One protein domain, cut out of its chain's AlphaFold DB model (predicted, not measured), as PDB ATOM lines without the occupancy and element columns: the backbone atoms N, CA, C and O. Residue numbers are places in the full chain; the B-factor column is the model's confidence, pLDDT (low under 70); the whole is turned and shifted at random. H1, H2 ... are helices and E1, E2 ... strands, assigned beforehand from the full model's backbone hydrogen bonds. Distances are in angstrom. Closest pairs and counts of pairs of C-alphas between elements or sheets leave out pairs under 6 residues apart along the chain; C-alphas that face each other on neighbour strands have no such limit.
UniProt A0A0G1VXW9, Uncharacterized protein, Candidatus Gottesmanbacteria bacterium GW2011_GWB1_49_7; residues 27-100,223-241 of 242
ATOM      1  N   ILE A  27     110.231  87.361  98.216       97.25
ATOM      2  CA  ILE A  27     111.330  88.128  97.625       97.25
ATOM      3  C   ILE A  27     112.678  87.468  97.950       97.25
ATOM      4  O   ILE A  27     113.526  87.324  97.070       97.25
ATOM      5  N   SER A  28     112.863  87.027  99.197       94.75
ATOM      6  CA  SER A  28     114.089  86.361  99.652       94.75
ATOM      7  C   SER A  28     114.278  85.005  98.980       94.75
ATOM      8  O   SER A  28     115.383  84.714  98.542       94.75
ATOM      9  N   ASN A  29     113.210  84.219  98.802       95.38
ATOM     10  CA  ASN A  29     113.268  82.942  98.085       95.38
ATOM     11  C   ASN A  29     113.668  83.133  96.616       95.38
ATOM     12  O   ASN A  29     114.501  82.386  96.105       95.38
ATOM     13  N   LEU A  30     113.110  84.147  95.941       96.38
ATOM     14  CA  LEU A  30     113.498  84.482  94.569       96.38
ATOM     15  C   LEU A  30     114.988  84.844  94.496       96.38
ATOM     16  O   LEU A  30     115.712  84.306  93.660       96.38
ATOM     17  N   CYS A  31     115.453  85.729  95.379       94.50
ATOM     18  CA  CYS A  31     116.858  86.139  95.411       94.50
ATOM     19  C   CYS A  31     117.787  84.983  95.798       94.50
ATOM     20  O   CYS A  31     118.857  84.852  95.216       94.50
ATOM     21  N   GLY A  32     117.357  84.117  96.717       91.62
ATOM     22  CA  GLY A  32     118.054  82.894  97.099       91.62
ATOM     23  C   GLY A  32     118.264  81.971  95.905       91.62
ATOM     24  O   GLY A  32     119.393  81.586  95.648       91.62
ATOM     25  N   GLY A  33     117.228  81.728  95.097       93.81
ATOM     26  CA  GLY A  33     117.370  80.930  93.875       93.81
ATOM     27  C   GLY A  33     118.330  81.548  92.849       93.81
ATOM     28  O   GLY A  33     119.087  80.831  92.199       93.81
ATOM     29  N   VAL A  34     118.352  82.881  92.720       92.88
ATOM     30  CA  VAL A  34     119.334  83.583  91.869       92.88
ATOM     31  C   VAL A  34     120.755  83.414  92.413       92.88
ATOM     32  O   VAL A  34     121.678  83.157  91.639       92.88
ATOM     33  N   LEU A  35     120.931  83.539  93.731       90.31
ATOM     34  CA  LEU A  35     122.210  83.323  94.401       90.31
ATOM     35  C   LEU A  35     122.680  81.879  94.254       90.31
ATOM     36  O   LEU A  35     123.825  81.684  93.872       90.31
ATOM     37  N   ASP A  36     121.818  80.882  94.455       90.56
ATOM     38  CA  ASP A  36     122.152  79.464  94.282       90.56
ATOM     39  C   ASP A  36     122.696  79.198  92.877       90.56
ATOM     40  O   ASP A  36     123.755  78.592  92.704       90.56
ATOM     41  N   LEU A  37     122.002  79.691  91.848       89.88
ATOM     42  CA  LEU A  37     122.446  79.553  90.461       89.88
ATOM     43  C   LEU A  37     123.806  80.215  90.228       89.88
ATOM     44  O   LEU A  37     124.639  79.670  89.507       89.88
ATOM     45  N   ALA A  38     124.041  81.374  90.841       89.25
ATOM     46  CA  ALA A  38     125.291  82.098  90.693       89.25
ATOM     47  C   ALA A  38     126.445  81.446  91.469       89.25
ATOM     48  O   ALA A  38     127.546  81.336  90.944       89.25
ATOM     49  N   LEU A  39     126.212  80.992  92.697       86.88
ATOM     50  CA  LEU A  39     127.231  80.439  93.589       86.88
ATOM     51  C   LEU A  39     127.602  78.991  93.242       86.88
ATOM     52  O   LEU A  39     128.708  78.565  93.566       86.88
ATOM     53  N   ASN A  40     126.730  78.259  92.541       87.88
ATOM     54  CA  ASN A  40     127.043  76.930  92.006       87.88
ATOM     55  C   ASN A  40     128.084  76.957  90.870       87.88
ATOM     56  O   ASN A  40     128.663  75.917  90.558       87.88
ATOM     57  N   ASP A  41     128.349  78.119  90.263       85.56
ATOM     58  CA  ASP A  41     129.475  78.313  89.347       85.56
ATOM     59  C   ASP A  41     130.709  78.797  90.141       85.56
ATOM     60  O   ASP A  41     130.710  79.930  90.640       85.56
ATOM     61  N   PRO A  42     131.793  77.997  90.236       84.44
ATOM     62  CA  PRO A  42     133.001  78.372  90.974       84.44
ATOM     63  C   PRO A  42     133.617  79.708  90.533       84.44
ATOM     64  O   PRO A  42     134.211  80.421  91.352       84.44
ATOM     65  N   ASN A  43     133.464  80.072  89.253       82.38
ATOM     66  CA  ASN A  43     133.972  81.334  88.722       82.38
ATOM     67  C   ASN A  43     133.177  82.520  89.259       82.38
ATOM     68  O   ASN A  43     133.760  83.554  89.574       82.38
ATOM     69  N   ASN A  44     131.858  82.382  89.373       83.06
ATOM     70  CA  ASN A  44     130.991  83.425  89.911       83.06
ATOM     71  C   ASN A  44     131.103  83.501  91.435       83.06
ATOM     72  O   ASN A  44     131.147  84.605  91.968       83.06
ATOM     73  N   TYR A  45     131.240  82.366  92.132       84.69
ATOM     74  CA  TYR A  45     131.386  82.318  93.591       84.69
ATOM     75  C   TYR A  45     132.499  83.238  94.096       84.69
ATOM     76  O   TYR A  45     132.261  84.116  94.926       84.69
ATOM     77  N   SER A  46     133.714  83.076  93.562       79.81
ATOM     78  CA  SER A  46     134.877  83.853  94.013       79.81
ATOM     79  C   SER A  46     134.684  85.346  93.766       79.81
ATOM     80  O   SER A  46     135.036  86.168  94.608       79.81
ATOM     81  N   LYS A  47     134.057  85.696  92.643       78.62
ATOM     82  CA  LYS A  47     133.843  87.089  92.271       78.62
ATOM     83  C   LYS A  47     132.706  87.735  93.044       78.62
ATOM     84  O   LYS A  47     132.825  88.900  93.379       78.62
ATOM     85  N   ILE A  48     131.625  87.012  93.336       81.75
ATOM     86  CA  ILE A  48     130.537  87.494  94.198       81.75
ATOM     87  C   ILE A  48     131.059  87.688  95.621       81.75
ATOM     88  O   ILE A  48     130.736  88.683  96.262       81.75
ATOM     89  N   LYS A  49     131.922  86.786  96.094       81.56
ATOM     90  CA  LYS A  49     132.599  86.922  97.386       81.56
ATOM     91  C   LYS A  49     133.520  88.141  97.449       81.56
ATOM     92  O   LYS A  49     133.530  88.840  98.454       81.56
ATOM     93  N   GLU A  50     134.286  88.406  96.395       76.25
ATOM     94  CA  GLU A  50     135.128  89.607  96.303       76.25
ATOM     95  C   GLU A  50     134.288  90.886  96.156       76.25
ATOM     96  O   GLU A  50     134.572  91.910  96.773       76.25
ATOM     97  N   ALA A  51     133.235  90.806  95.341       74.19
ATOM     98  CA  ALA A  51     132.280  91.865  95.067       74.19
ATOM     99  C   ALA A  51     131.589  92.352  96.330       74.19
ATOM    100  O   ALA A  51     131.499  93.556  96.531       74.19
ATOM    101  N   LEU A  52     131.093  91.410  97.127       75.94
ATOM    102  CA  LEU A  52     130.399  91.619  98.383       75.94
ATOM    103  C   LEU A  52     131.398  91.404  99.514       75.94
ATOM    104  O   LEU A  52     131.237  90.498 100.326       75.94
ATOM    105  N   ALA A  53     132.454  92.218  99.544       61.94
ATOM    106  CA  ALA A  53     133.339  92.265 100.697       61.94
ATOM    107  C   ALA A  53     132.489  92.723 101.885       61.94
ATOM    108  O   ALA A  53     132.016  93.863 101.891       61.94
ATOM    109  N   PRO A  54     132.206  91.874 102.877       58.50
ATOM    110  CA  PRO A  54     131.369  92.330 103.955       58.50
ATOM    111  C   PRO A  54     132.183  93.278 104.836       58.50
ATOM    112  O   PRO A  54     133.419  93.245 104.878       58.50
ATOM    113  N   LYS A  55     131.472  94.159 105.539       61.12
ATOM    114  CA  LYS A  55     132.061  95.001 106.581       61.12
ATOM    115  C   LYS A  55     132.871  94.091 107.518       61.12
ATOM    116  O   LYS A  55     132.406  92.999 107.841       61.12
ATOM    117  N   GLN A  56     134.074  94.531 107.895       53.88
ATOM    118  CA  GLN A  56     135.182  93.748 108.485       53.88
ATOM    119  C   GLN A  56     134.829  92.741 109.607       53.88
ATOM    120  O   GLN A  56     135.625  91.845 109.879       53.88
ATOM    121  N   ASP A  57     133.647  92.826 110.214       55.84
ATOM    122  CA  ASP A  57     133.191  91.941 111.289       55.84
ATOM    123  C   ASP A  57     132.578  90.609 110.816       55.84
ATOM    124  O   ASP A  57     132.599  89.637 111.565       55.84
ATOM    125  N   TRP A  58     132.103  90.505 109.572       54.19
ATOM    126  CA  TRP A  58     131.488  89.272 109.038       54.19
ATOM    127  C   TRP A  58     132.515  88.231 108.554       54.19
ATOM    128  O   TRP A  58     132.233  87.038 108.507       54.19
ATOM    129  N   VAL A  59     133.717  88.680 108.170       48.53
ATOM    130  CA  VAL A  59     134.772  87.838 107.558       48.53
ATOM    131  C   VAL A  59     135.821  87.356 108.551       48.53
ATOM    132  O   VAL A  59     136.534  86.397 108.261       48.53
ATOM    133  N   ASN A  60     135.919  87.958 109.739       47.66
ATOM    134  CA  ASN A  60     136.844  87.447 110.755       47.66
ATOM    135  C   ASN A  60     136.345  86.152 111.415       47.66
ATOM    136  O   ASN A  60     137.144  85.379 111.959       47.66
ATOM    137  N   THR A  61     135.056  85.833 111.290       48.19
ATOM    138  CA  THR A  61     134.599  84.454 111.421       48.19
ATOM    139  C   THR A  61     135.099  83.667 110.221       48.19
ATOM    140  O   THR A  61     134.708  83.911 109.088       48.19
ATOM    141  N   HIS A  62     135.980  82.709 110.487       42.62
ATOM    142  CA  HIS A  62     136.519  81.730 109.545       42.62
ATOM    143  C   HIS A  62     135.419  80.774 109.018       42.62
ATOM    144  O   HIS A  62     135.590  79.551 109.042       42.62
ATOM    145  N   SER A  63     134.249  81.294 108.630       46.81
ATOM    146  CA  SER A  63     133.087  80.497 108.272       46.81
ATOM    147  C   SER A  63     133.403  79.719 107.003       46.81
ATOM    148  O   SER A  63     133.871  80.229 105.982       46.81
ATOM    149  N   ARG A  64     133.194  78.410 107.095       56.47
ATOM    150  CA  ARG A  64     133.418  77.480 105.996       56.47
ATOM    151  C   ARG A  64     132.421  77.682 104.844       56.47
ATOM    152  O   ARG A  64     132.647  77.076 103.808       56.47
ATOM    153  N   ASN A  65     131.408  78.556 104.969       78.50
ATOM    154  CA  ASN A  65     130.274  78.644 104.042       78.50
ATOM    155  C   ASN A  65     129.769  80.093 103.794       78.50
ATOM    156  O   ASN A  65     128.647  80.425 104.157       78.50
ATOM    157  N   PHE A  66     130.543  80.945 103.102       80.25
ATOM    158  CA  PHE A  66     130.105  82.298 102.663       80.25
ATOM    159  C   PHE A  66     128.722  82.307 101.985       80.25
ATOM    160  O   PHE A  66     127.956  83.250 102.159       80.25
ATOM    161  N   ALA A  67     128.400  81.256 101.226       81.88
ATOM    162  CA  ALA A  67     127.088  81.099 100.612       81.88
ATOM    163  C   ALA A  67     125.965  81.080 101.660       81.88
ATOM    164  O   ALA A  67     125.006  81.831 101.529       81.88
ATOM    165  N   GLU A  68     126.098  80.273 102.717       83.19
ATOM    166  CA  GLU A  68     125.094  80.167 103.784       83.19
ATOM    167  C   GLU A  68     124.913  81.495 104.521       83.19
ATOM    168  O   GLU A  68     123.778  81.907 104.758       83.19
ATOM    169  N   ASP A  69     126.014  82.195 104.811       81.69
ATOM    170  CA  ASP A  69     125.973  83.516 105.444       81.69
ATOM    171  C   ASP A  69     125.234  84.523 104.550       81.69
ATOM    172  O   ASP A  69     124.364  85.257 105.016       81.69
ATOM    173  N   LEU A  70     125.513  84.512 103.242       82.00
ATOM    174  CA  LEU A  70     124.826  85.371 102.281       82.00
ATOM    175  C   LEU A  70     123.342  85.005 102.134       82.00
ATOM    176  O   LEU A  70     122.496  85.890 102.026       82.00
ATOM    177  N   HIS A  71     122.984  83.721 102.172       84.56
ATOM    178  CA  HIS A  71     121.578  83.323 102.217       84.56
ATOM    179  C   HIS A  71     120.901  83.855 103.475       84.56
ATOM    180  O   HIS A  71     119.811  84.420 103.371       84.56
ATOM    181  N   LEU A  72     121.533  83.711 104.641       83.75
ATOM    182  CA  LEU A  72     120.988  84.196 105.904       83.75
ATOM    183  C   LEU A  72     120.712  85.700 105.831       83.75
ATOM    184  O   LEU A  72     119.574  86.110 106.047       83.75
ATOM    185  N   VAL A  73     121.700  86.485 105.399       82.69
ATOM    186  CA  VAL A  73     121.597  87.934 105.146       82.69
ATOM    187  C   VAL A  73     120.385  88.282 104.302       82.69
ATOM    188  O   VAL A  73     119.564  89.115 104.674       82.69
ATOM    189  N   PHE A  74     120.221  87.614 103.162       83.06
ATOM    190  CA  PHE A  74     119.114  87.918 102.263       83.06
ATOM    191  C   PHE A  74     117.753  87.576 102.878       83.06
ATOM    192  O   PHE A  74     116.777  88.271 102.594       83.06
ATOM    193  N   HIS A  75     117.677  86.555 103.735       83.00
ATOM    194  CA  HIS A  75     116.433  86.139 104.381       83.00
ATOM    195  C   HIS A  75     116.074  86.986 105.609       83.00
ATOM    196  O   HIS A  75     114.893  87.294 105.806       83.00
ATOM    197  N   THR A  76     117.057  87.359 106.432       79.62
ATOM    198  CA  THR A  76     116.836  88.009 107.737       79.62
ATOM    199  C   THR A  76     117.229  89.479 107.779       79.62
ATOM    200  O   THR A  76     116.657  90.228 108.570       79.62
ATOM    201  N   GLY A  77     118.175  89.903 106.942       69.06
ATOM    202  CA  GLY A  77     118.706  91.259 106.910       69.06
ATOM    203  C   GLY A  77     117.690  92.258 106.361       69.06
ATOM    204  O   GLY A  77     117.204  92.128 105.231       69.06
ATOM    205  N   MET A  78     117.365  93.260 107.178       63.06
ATOM    206  CA  MET A  78     116.652  94.470 106.746       63.06
ATOM    207  C   MET A  78     117.549  95.717 106.796       63.06
ATOM    208  O   MET A  78     117.304  96.635 106.029       63.06
ATOM    209  N   ASP A  79     118.624  95.700 107.598       66.69
ATOM    210  CA  ASP A  79     119.546  96.836 107.798       66.69
ATOM    211  C   ASP A  79     121.017  96.489 107.481       66.69
ATOM    212  O   ASP A  79     121.956  97.164 107.913       66.69
ATOM    213  N   GLU A  80     121.248  95.383 106.775       70.75
ATOM    214  CA  GLU A  80     122.599  94.889 106.522       70.75
ATOM    215  C   GLU A  80     123.232  95.578 105.309       70.75
ATOM    216  O   GLU A  80     122.657  95.650 104.223       70.75
ATOM    217  N   GLN A  81     124.457  96.073 105.505       76.88
ATOM    218  CA  GLN A  81     125.242  96.733 104.467       76.88
ATOM    219  C   GLN A  81     126.351  95.805 103.975       76.88
ATOM    220  O   GLN A  81     127.237  95.411 104.740       76.88
ATOM    221  N   GLY A  82     126.341  95.519 102.676       78.38
ATOM    222  CA  GLY A  82     127.512  95.026 101.964       78.38
ATOM    223  C   GLY A  82     128.460  96.169 101.598       78.38
ATOM    224  O   GLY A  82     128.186  97.345 101.846       78.38
ATOM    225  N   ILE A  83     129.579  95.833 100.964       81.56
ATOM    226  CA  ILE A  83     130.416  96.798 100.247       81.56
ATOM    227  C   ILE A  83     130.477  96.332  98.799       81.56
ATOM    228  O   ILE A  83     130.766  95.168  98.568       81.56
ATOM    229  N   TRP A  84     130.239  97.227  97.842       82.50
ATOM    230  CA  TRP A  84     130.412  96.990  96.410       82.50
ATOM    231  C   TRP A  84     131.252  98.108  95.803       82.50
ATOM    232  O   TRP A  84     130.928  99.289  95.922       82.50
ATOM    233  N   GLN A  85     132.370  97.739  95.173       81.50
ATOM    234  CA  GLN A  85     133.322  98.691  94.576       81.50
ATOM    235  C   GLN A  85     133.770  99.799  95.554       81.50
ATOM    236  O   GLN A  85     133.897 100.966  95.185       81.50
ATOM    237  N   GLY A  86     133.987  99.430  96.820       82.12
ATOM    238  CA  GLY A  86     134.411 100.353  97.877       82.12
ATOM    239  C   GLY A  86     133.311 101.271  98.419       82.12
ATOM    240  O   GLY A  86     133.600 102.107  99.272       82.12
ATOM    241  N   LYS A  87     132.061 101.128  97.963       84.50
ATOM    242  CA  LYS A  87     130.904 101.873  98.475       84.50
ATOM    243  C   LYS A  87     130.001 100.960  99.305       84.50
ATOM    244  O   LYS A  87     129.903  99.779  98.972       84.50
ATOM    245  N   PRO A  88     129.338 101.472 100.358       86.12
ATOM    246  CA  PRO A  88     128.274 100.732 101.025       86.12
ATOM    247  C   PRO A  88     127.217 100.285 100.012       86.12
ATOM    248  O   PRO A  88     126.905 101.028  99.084       86.12
ATOM    249  N   LEU A  89     126.707  99.072 100.186       86.88
ATOM    250  CA  LEU A  89     125.640  98.494  99.382       86.88
ATOM    251  C   LEU A  89     124.499  98.107 100.313       86.88
ATOM    252  O   LEU A  89     124.668  97.212 101.141       86.88
ATOM    253  N   ASP A  90     123.347  98.751 100.163       89.81
ATOM    254  CA  ASP A  90     122.136  98.327 100.856       89.81
ATOM    255  C   ASP A  90     121.608  97.006 100.270       89.81
ATOM    256  O   ASP A  90     121.140  96.937  99.127       89.81
ATOM    257  N   LEU A  91     121.695  95.935 101.061       89.00
ATOM    258  CA  LEU A  91     121.261  94.604 100.639       89.00
ATOM    259  C   LEU A  91     119.737  94.484 100.607       89.00
ATOM    260  O   LEU A  91     119.208  93.670  99.841       89.00
ATOM    261  N   PHE A  92     119.022  95.320 101.365       91.75
ATOM    262  CA  PHE A  92     117.570  95.377 101.307       91.75
ATOM    263  C   PHE A  92     117.109  95.904  99.945       91.75
ATOM    264  O   PHE A  92     116.401  95.192  99.228       91.75
ATOM    265  N   SER A  93     117.590  97.078  99.522       93.44
ATOM    266  CA  SER A  93     117.302  97.629  98.191       93.44
ATOM    267  C   SER A  93     117.754  96.703  97.064       93.44
ATOM    268  O   SER A  93     116.996  96.479  96.124       93.44
ATOM    269  N   LEU A  94     118.933  96.079  97.168       93.62
ATOM    270  CA  LEU A  94     119.419  95.107  96.179       93.62
ATOM    271  C   LEU A  94     118.448  93.925  95.997       93.62
ATOM    272  O   LEU A  94     118.158  93.510  94.868       93.62
ATOM    273  N   LYS A  95     117.929  93.384  97.104       94.75
ATOM    274  CA  LYS A  95     116.935  92.305  97.116       94.75
ATOM    275  C   LYS A  95     115.617  92.757  96.477       94.75
ATOM    276  O   LYS A  95     115.089  92.062  95.607       94.75
ATOM    277  N   LEU A  96     115.109  93.936  96.847       96.25
ATOM    278  CA  LEU A  96     113.891  94.497  96.253       96.25
ATOM    279  C   LEU A  96     114.051  94.727  94.745       96.25
ATOM    280  O   LEU A  96     113.216  94.276  93.967       96.25
ATOM    281  N   ASN A  97     115.146  95.351  94.319       97.44
ATOM    282  CA  ASN A  97     115.444  95.620  92.911       97.44
ATOM    283  C   ASN A  97     115.545  94.337  92.089       97.44
ATOM    284  O   ASN A  97     115.034  94.267  90.974       97.44
ATOM    285  N   THR A  98     116.152  93.292  92.652       96.94
ATOM    286  CA  THR A  98     116.216  91.978  91.999       96.94
ATOM    287  C   THR A  98     114.819  91.399  91.782       96.94
ATOM    288  O   THR A  98     114.518  90.909  90.693       96.94
ATOM    289  N   ALA A  99     113.939  91.492  92.782       97.50
ATOM    290  CA  ALA A  99     112.554  91.055  92.636       97.50
ATOM    291  C   ALA A  99     111.739  91.933  91.679       97.50
ATOM    292  O   ALA A  99     110.895  91.401  90.961       97.50
ATOM    293  N   LEU A 100     112.015  93.237  91.602       97.94
ATOM    294  CA  LEU A 100     111.407  94.114  90.600       97.94
ATOM    295  C   LEU A 100     111.817  93.730  89.174       97.94
ATOM    296  O   LEU A 100     110.971  93.721  88.283       97.94
ATOM    297  N   HIS A 223     120.412 102.461  94.964       80.25
ATOM    298  CA  HIS A 223     121.576 102.310  94.085       80.25
ATOM    299  C   HIS A 223     121.268 101.785  92.674       80.25
ATOM    300  O   HIS A 223     122.202 101.576  91.903       80.25
ATOM    301  N   GLU A 224     120.001 101.515  92.346       90.50
ATOM    302  CA  GLU A 224     119.565 100.957  91.054       90.50
ATOM    303  C   GLU A 224     120.284  99.653  90.648       90.50
ATOM    304  O   GLU A 224     120.357  99.291  89.476       90.50
ATOM    305  N   LEU A 225     120.823  98.922  91.627       93.38
ATOM    306  CA  LEU A 225     121.523  97.659  91.410       93.38
ATOM    307  C   LEU A 225     120.609  96.471  91.686       93.38
ATOM    308  O   LEU A 225     119.849  96.469  92.655       93.38
ATOM    309  N   THR A 226     120.767  95.423  90.880       94.62
ATOM    310  CA  THR A 226     120.206  94.088  91.110       94.62
ATOM    311  C   THR A 226     121.319  93.064  91.350       94.62
ATOM    312  O   THR A 226     122.479  93.271  90.982       94.62
ATOM    313  N   LEU A 227     120.976  91.896  91.900       91.75
ATOM    314  CA  LEU A 227     121.888  90.748  91.969       91.75
ATOM    315  C   LEU A 227     122.406  90.341  90.583       91.75
ATOM    316  O   LEU A 227     123.559  89.935  90.449       91.75
ATOM    317  N   LEU A 228     121.588  90.494  89.537       92.88
ATOM    318  CA  LEU A 228     121.991  90.192  88.163       92.88
ATOM    319  C   LEU A 228     123.126  91.102  87.698       92.88
ATOM    320  O   LEU A 228     124.001  90.652  86.960       92.88
ATOM    321  N   ASP A 229     123.135  92.362  88.126       91.94
ATOM    322  CA  ASP A 229     124.191  93.311  87.776       91.94
ATOM    323  C   ASP A 229     125.497  92.968  88.481       91.94
ATOM    324  O   ASP A 229     126.564  93.052  87.867       91.94
ATOM    325  N   LEU A 230     125.426  92.502  89.731       86.69
ATOM    326  CA  LEU A 230     126.595  91.981  90.439       86.69
ATOM    327  C   LEU A 230     127.179  90.772  89.700       86.69
ATOM    328  O   LEU A 230     128.377  90.742  89.411       86.69
ATOM    329  N   ILE A 231     126.325  89.825  89.296       86.75
ATOM    330  CA  ILE A 231     126.730  88.630  88.543       86.75
ATOM    331  C   ILE A 231     127.337  89.021  87.185       86.75
ATOM    332  O   ILE A 231     128.444  88.595  86.857       86.75
ATOM    333  N   LYS A 232     126.680  89.881  86.399       87.38
ATOM    334  CA  LYS A 232     127.164  90.310  85.071       87.38
ATOM    335  C   LYS A 232     128.495  91.059  85.135       87.38
ATOM    336  O   LYS A 232     129.388  90.792  84.329       87.38
ATOM    337  N   ASN A 233     128.648  91.992  86.075       79.38
ATOM    338  CA  ASN A 233     129.876  92.782  86.205       79.38
ATOM    339  C   ASN A 233     131.064  91.931  86.658       79.38
ATOM    340  O   ASN A 233     132.199  92.186  86.253       79.38
ATOM    341  N   SER A 234     130.794  90.872  87.419       68.50
ATOM    342  CA  SER A 234     131.791  89.867  87.769       68.50
ATOM    343  C   SER A 234     132.353  89.157  86.520       68.50
ATOM    344  O   SER A 234     133.554  88.897  86.406       68.50
ATOM    345  N   ILE A 235     131.512  88.889  85.518       65.38
ATOM    346  CA  ILE A 235     131.925  88.215  84.282       65.38
ATOM    347  C   ILE A 235     132.827  89.125  83.439       65.38
ATOM    348  O   ILE A 235     133.878  88.673  82.989       65.38
ATOM    349  N   ARG A 236     132.477  90.410  83.278       68.06
ATOM    350  CA  ARG A 236     133.217  91.347  82.408       68.06
ATOM    351  C   ARG A 236     134.670  91.574  82.830       68.06
ATOM    352  O   ARG A 236     135.547  91.450  81.985       68.06
ATOM    353  N   ARG A 237     134.939  91.812  84.121       59.19
ATOM    354  CA  ARG A 237     136.312  92.058  84.617       59.19
ATOM    355  C   ARG A 237     137.275  90.902  84.355       59.19
ATOM    356  O   ARG A 237     138.468  91.117  84.211       59.19
ATOM    357  N   HIS A 238     136.769  89.673  84.281       54.94
ATOM    358  CA  HIS A 238     137.617  88.516  84.011       54.94
ATOM    359  C   HIS A 238     138.166  88.516  82.579       54.94
ATOM    360  O   HIS A 238     139.312  88.143  82.371       54.94
ATOM    361  N   ASN A 239     137.378  88.988  81.613       57.28
ATOM    362  CA  ASN A 239     137.777  89.002  80.206       57.28
ATOM    363  C   ASN A 239     138.734  90.154  79.863       57.28
ATOM    364  O   ASN A 239     139.362  90.113  78.815       57.28
ATOM    365  N   GLU A 240     138.840  91.179  80.712       66.81
ATOM    366  CA  GLU A 240     139.760  92.312  80.513       66.81
ATOM    367  C   GLU A 240     141.175  92.035  81.053       66.81
ATOM    368  O   GLU A 240     142.106  92.787  80.766       66.81
ATOM    369  N   HIS A 241     141.347  90.963  81.832       55.88
ATOM    370  CA  HIS A 241     142.620  90.572  82.446       55.88
ATOM    371  C   HIS A 241     143.220  89.275  81.870       55.88
ATOM    372  O   HIS A 241     144.243  88.813  82.378       55.88
TER     373      HIS A 241
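This is residues 27 to 100 and 223 to 241 of the 242 residues of an uncharacterized protein of Candidatus Gottesmanbacteria bacterium GW2011_GWB1_49_7 (UniProt A0A0G1VXW9). Look for a small helical body in which H1 and H3 lie side by side, while H5 runs nearly the same way as H1 but overlaps it only through residues 227 to 231; H4 crosses the starts of H1 and H5, and H2 crosses H5 farther along. A two-stranded hairpin, E1 and E2, leads into H4, and residues 59 to 65 of the long loop before H3 stick out from the body. The printed part has 93 residues with five named helices and two named strands, in the order H1, H2, H3, E1, E2, H4, H5, and its class is mostly helix. The sheet, E1 - E2, is antiparallel. The whole is compact, with a radius of gyration of the C-alphas of 12.4 A and spans of 35 by 34 by 26 A.

Begin with the sheet: find C-alpha 81 at (125.242, 96.733, 104.467), where E1, residues 81 to 84, begins; E2 follows as residues 87 to 90. H4 takes residues 91 to 100 and is 14.1 A long. Go back to C-alpha 27 at (111.330, 88.128, 97.625) for H1, residues 27 to 39, 18.1 A. H2 is residues 42 to 51, 14.1 A, and H3 is residues 66 to 76, 15.3 A. H5, residues 227 to 239, runs 19.8 A to C-alpha 239 at (137.777, 89.002, 80.206).

In the hairpin of E1 and E2, look at N 82 and O 89, 2.8 A apart, and N 87 and O 84, 3.0 A, both within hydrogen-bond range. Residues 53 to 54 also pair with residues 82 to 83 of E1, antiparallel. H4 touches H1 at residues 27 to 31 of H1, about perpendicular at 84 degrees; their closest C-alphas, of Ile 27 and Ala 99, are 5.9 A apart. H1 is the hub, touching four helices. It touches H3 at a shallow tilt of 10 degrees, opposite ways, with the C-alphas of Ser 28 and His 75 closest at 5.3 A. H5 touches H1 at a shallow tilt of 17 degrees, the same way, the C-alphas of Ala 38 and Ile 231 being closest at 7.0 A. H2 touches H1 only at the corner, but touches H5 about perpendicular at 73 degrees, closest at the C-alphas of Lys 47 and Ser 234, 5.7 A. H3 and H5 are apart. In H1, H3 and H4 every O i to N i+4 pair is within hydrogen-bond range; in H2 it is 5 of 6 and in H5 7 of 9.

The C-alphas farthest apart, of Thr 76 and His 241, are 36.2 A from each other. Residues 101 to 222 are not printed, and C-alphas 100 and 223 stand 13.5 A apart across this cut. The link from H2 to H3 is long, with 14 residues. Expect pLDDT under 70 at residues 53 to 64, 77 to 79 and 234 to 241.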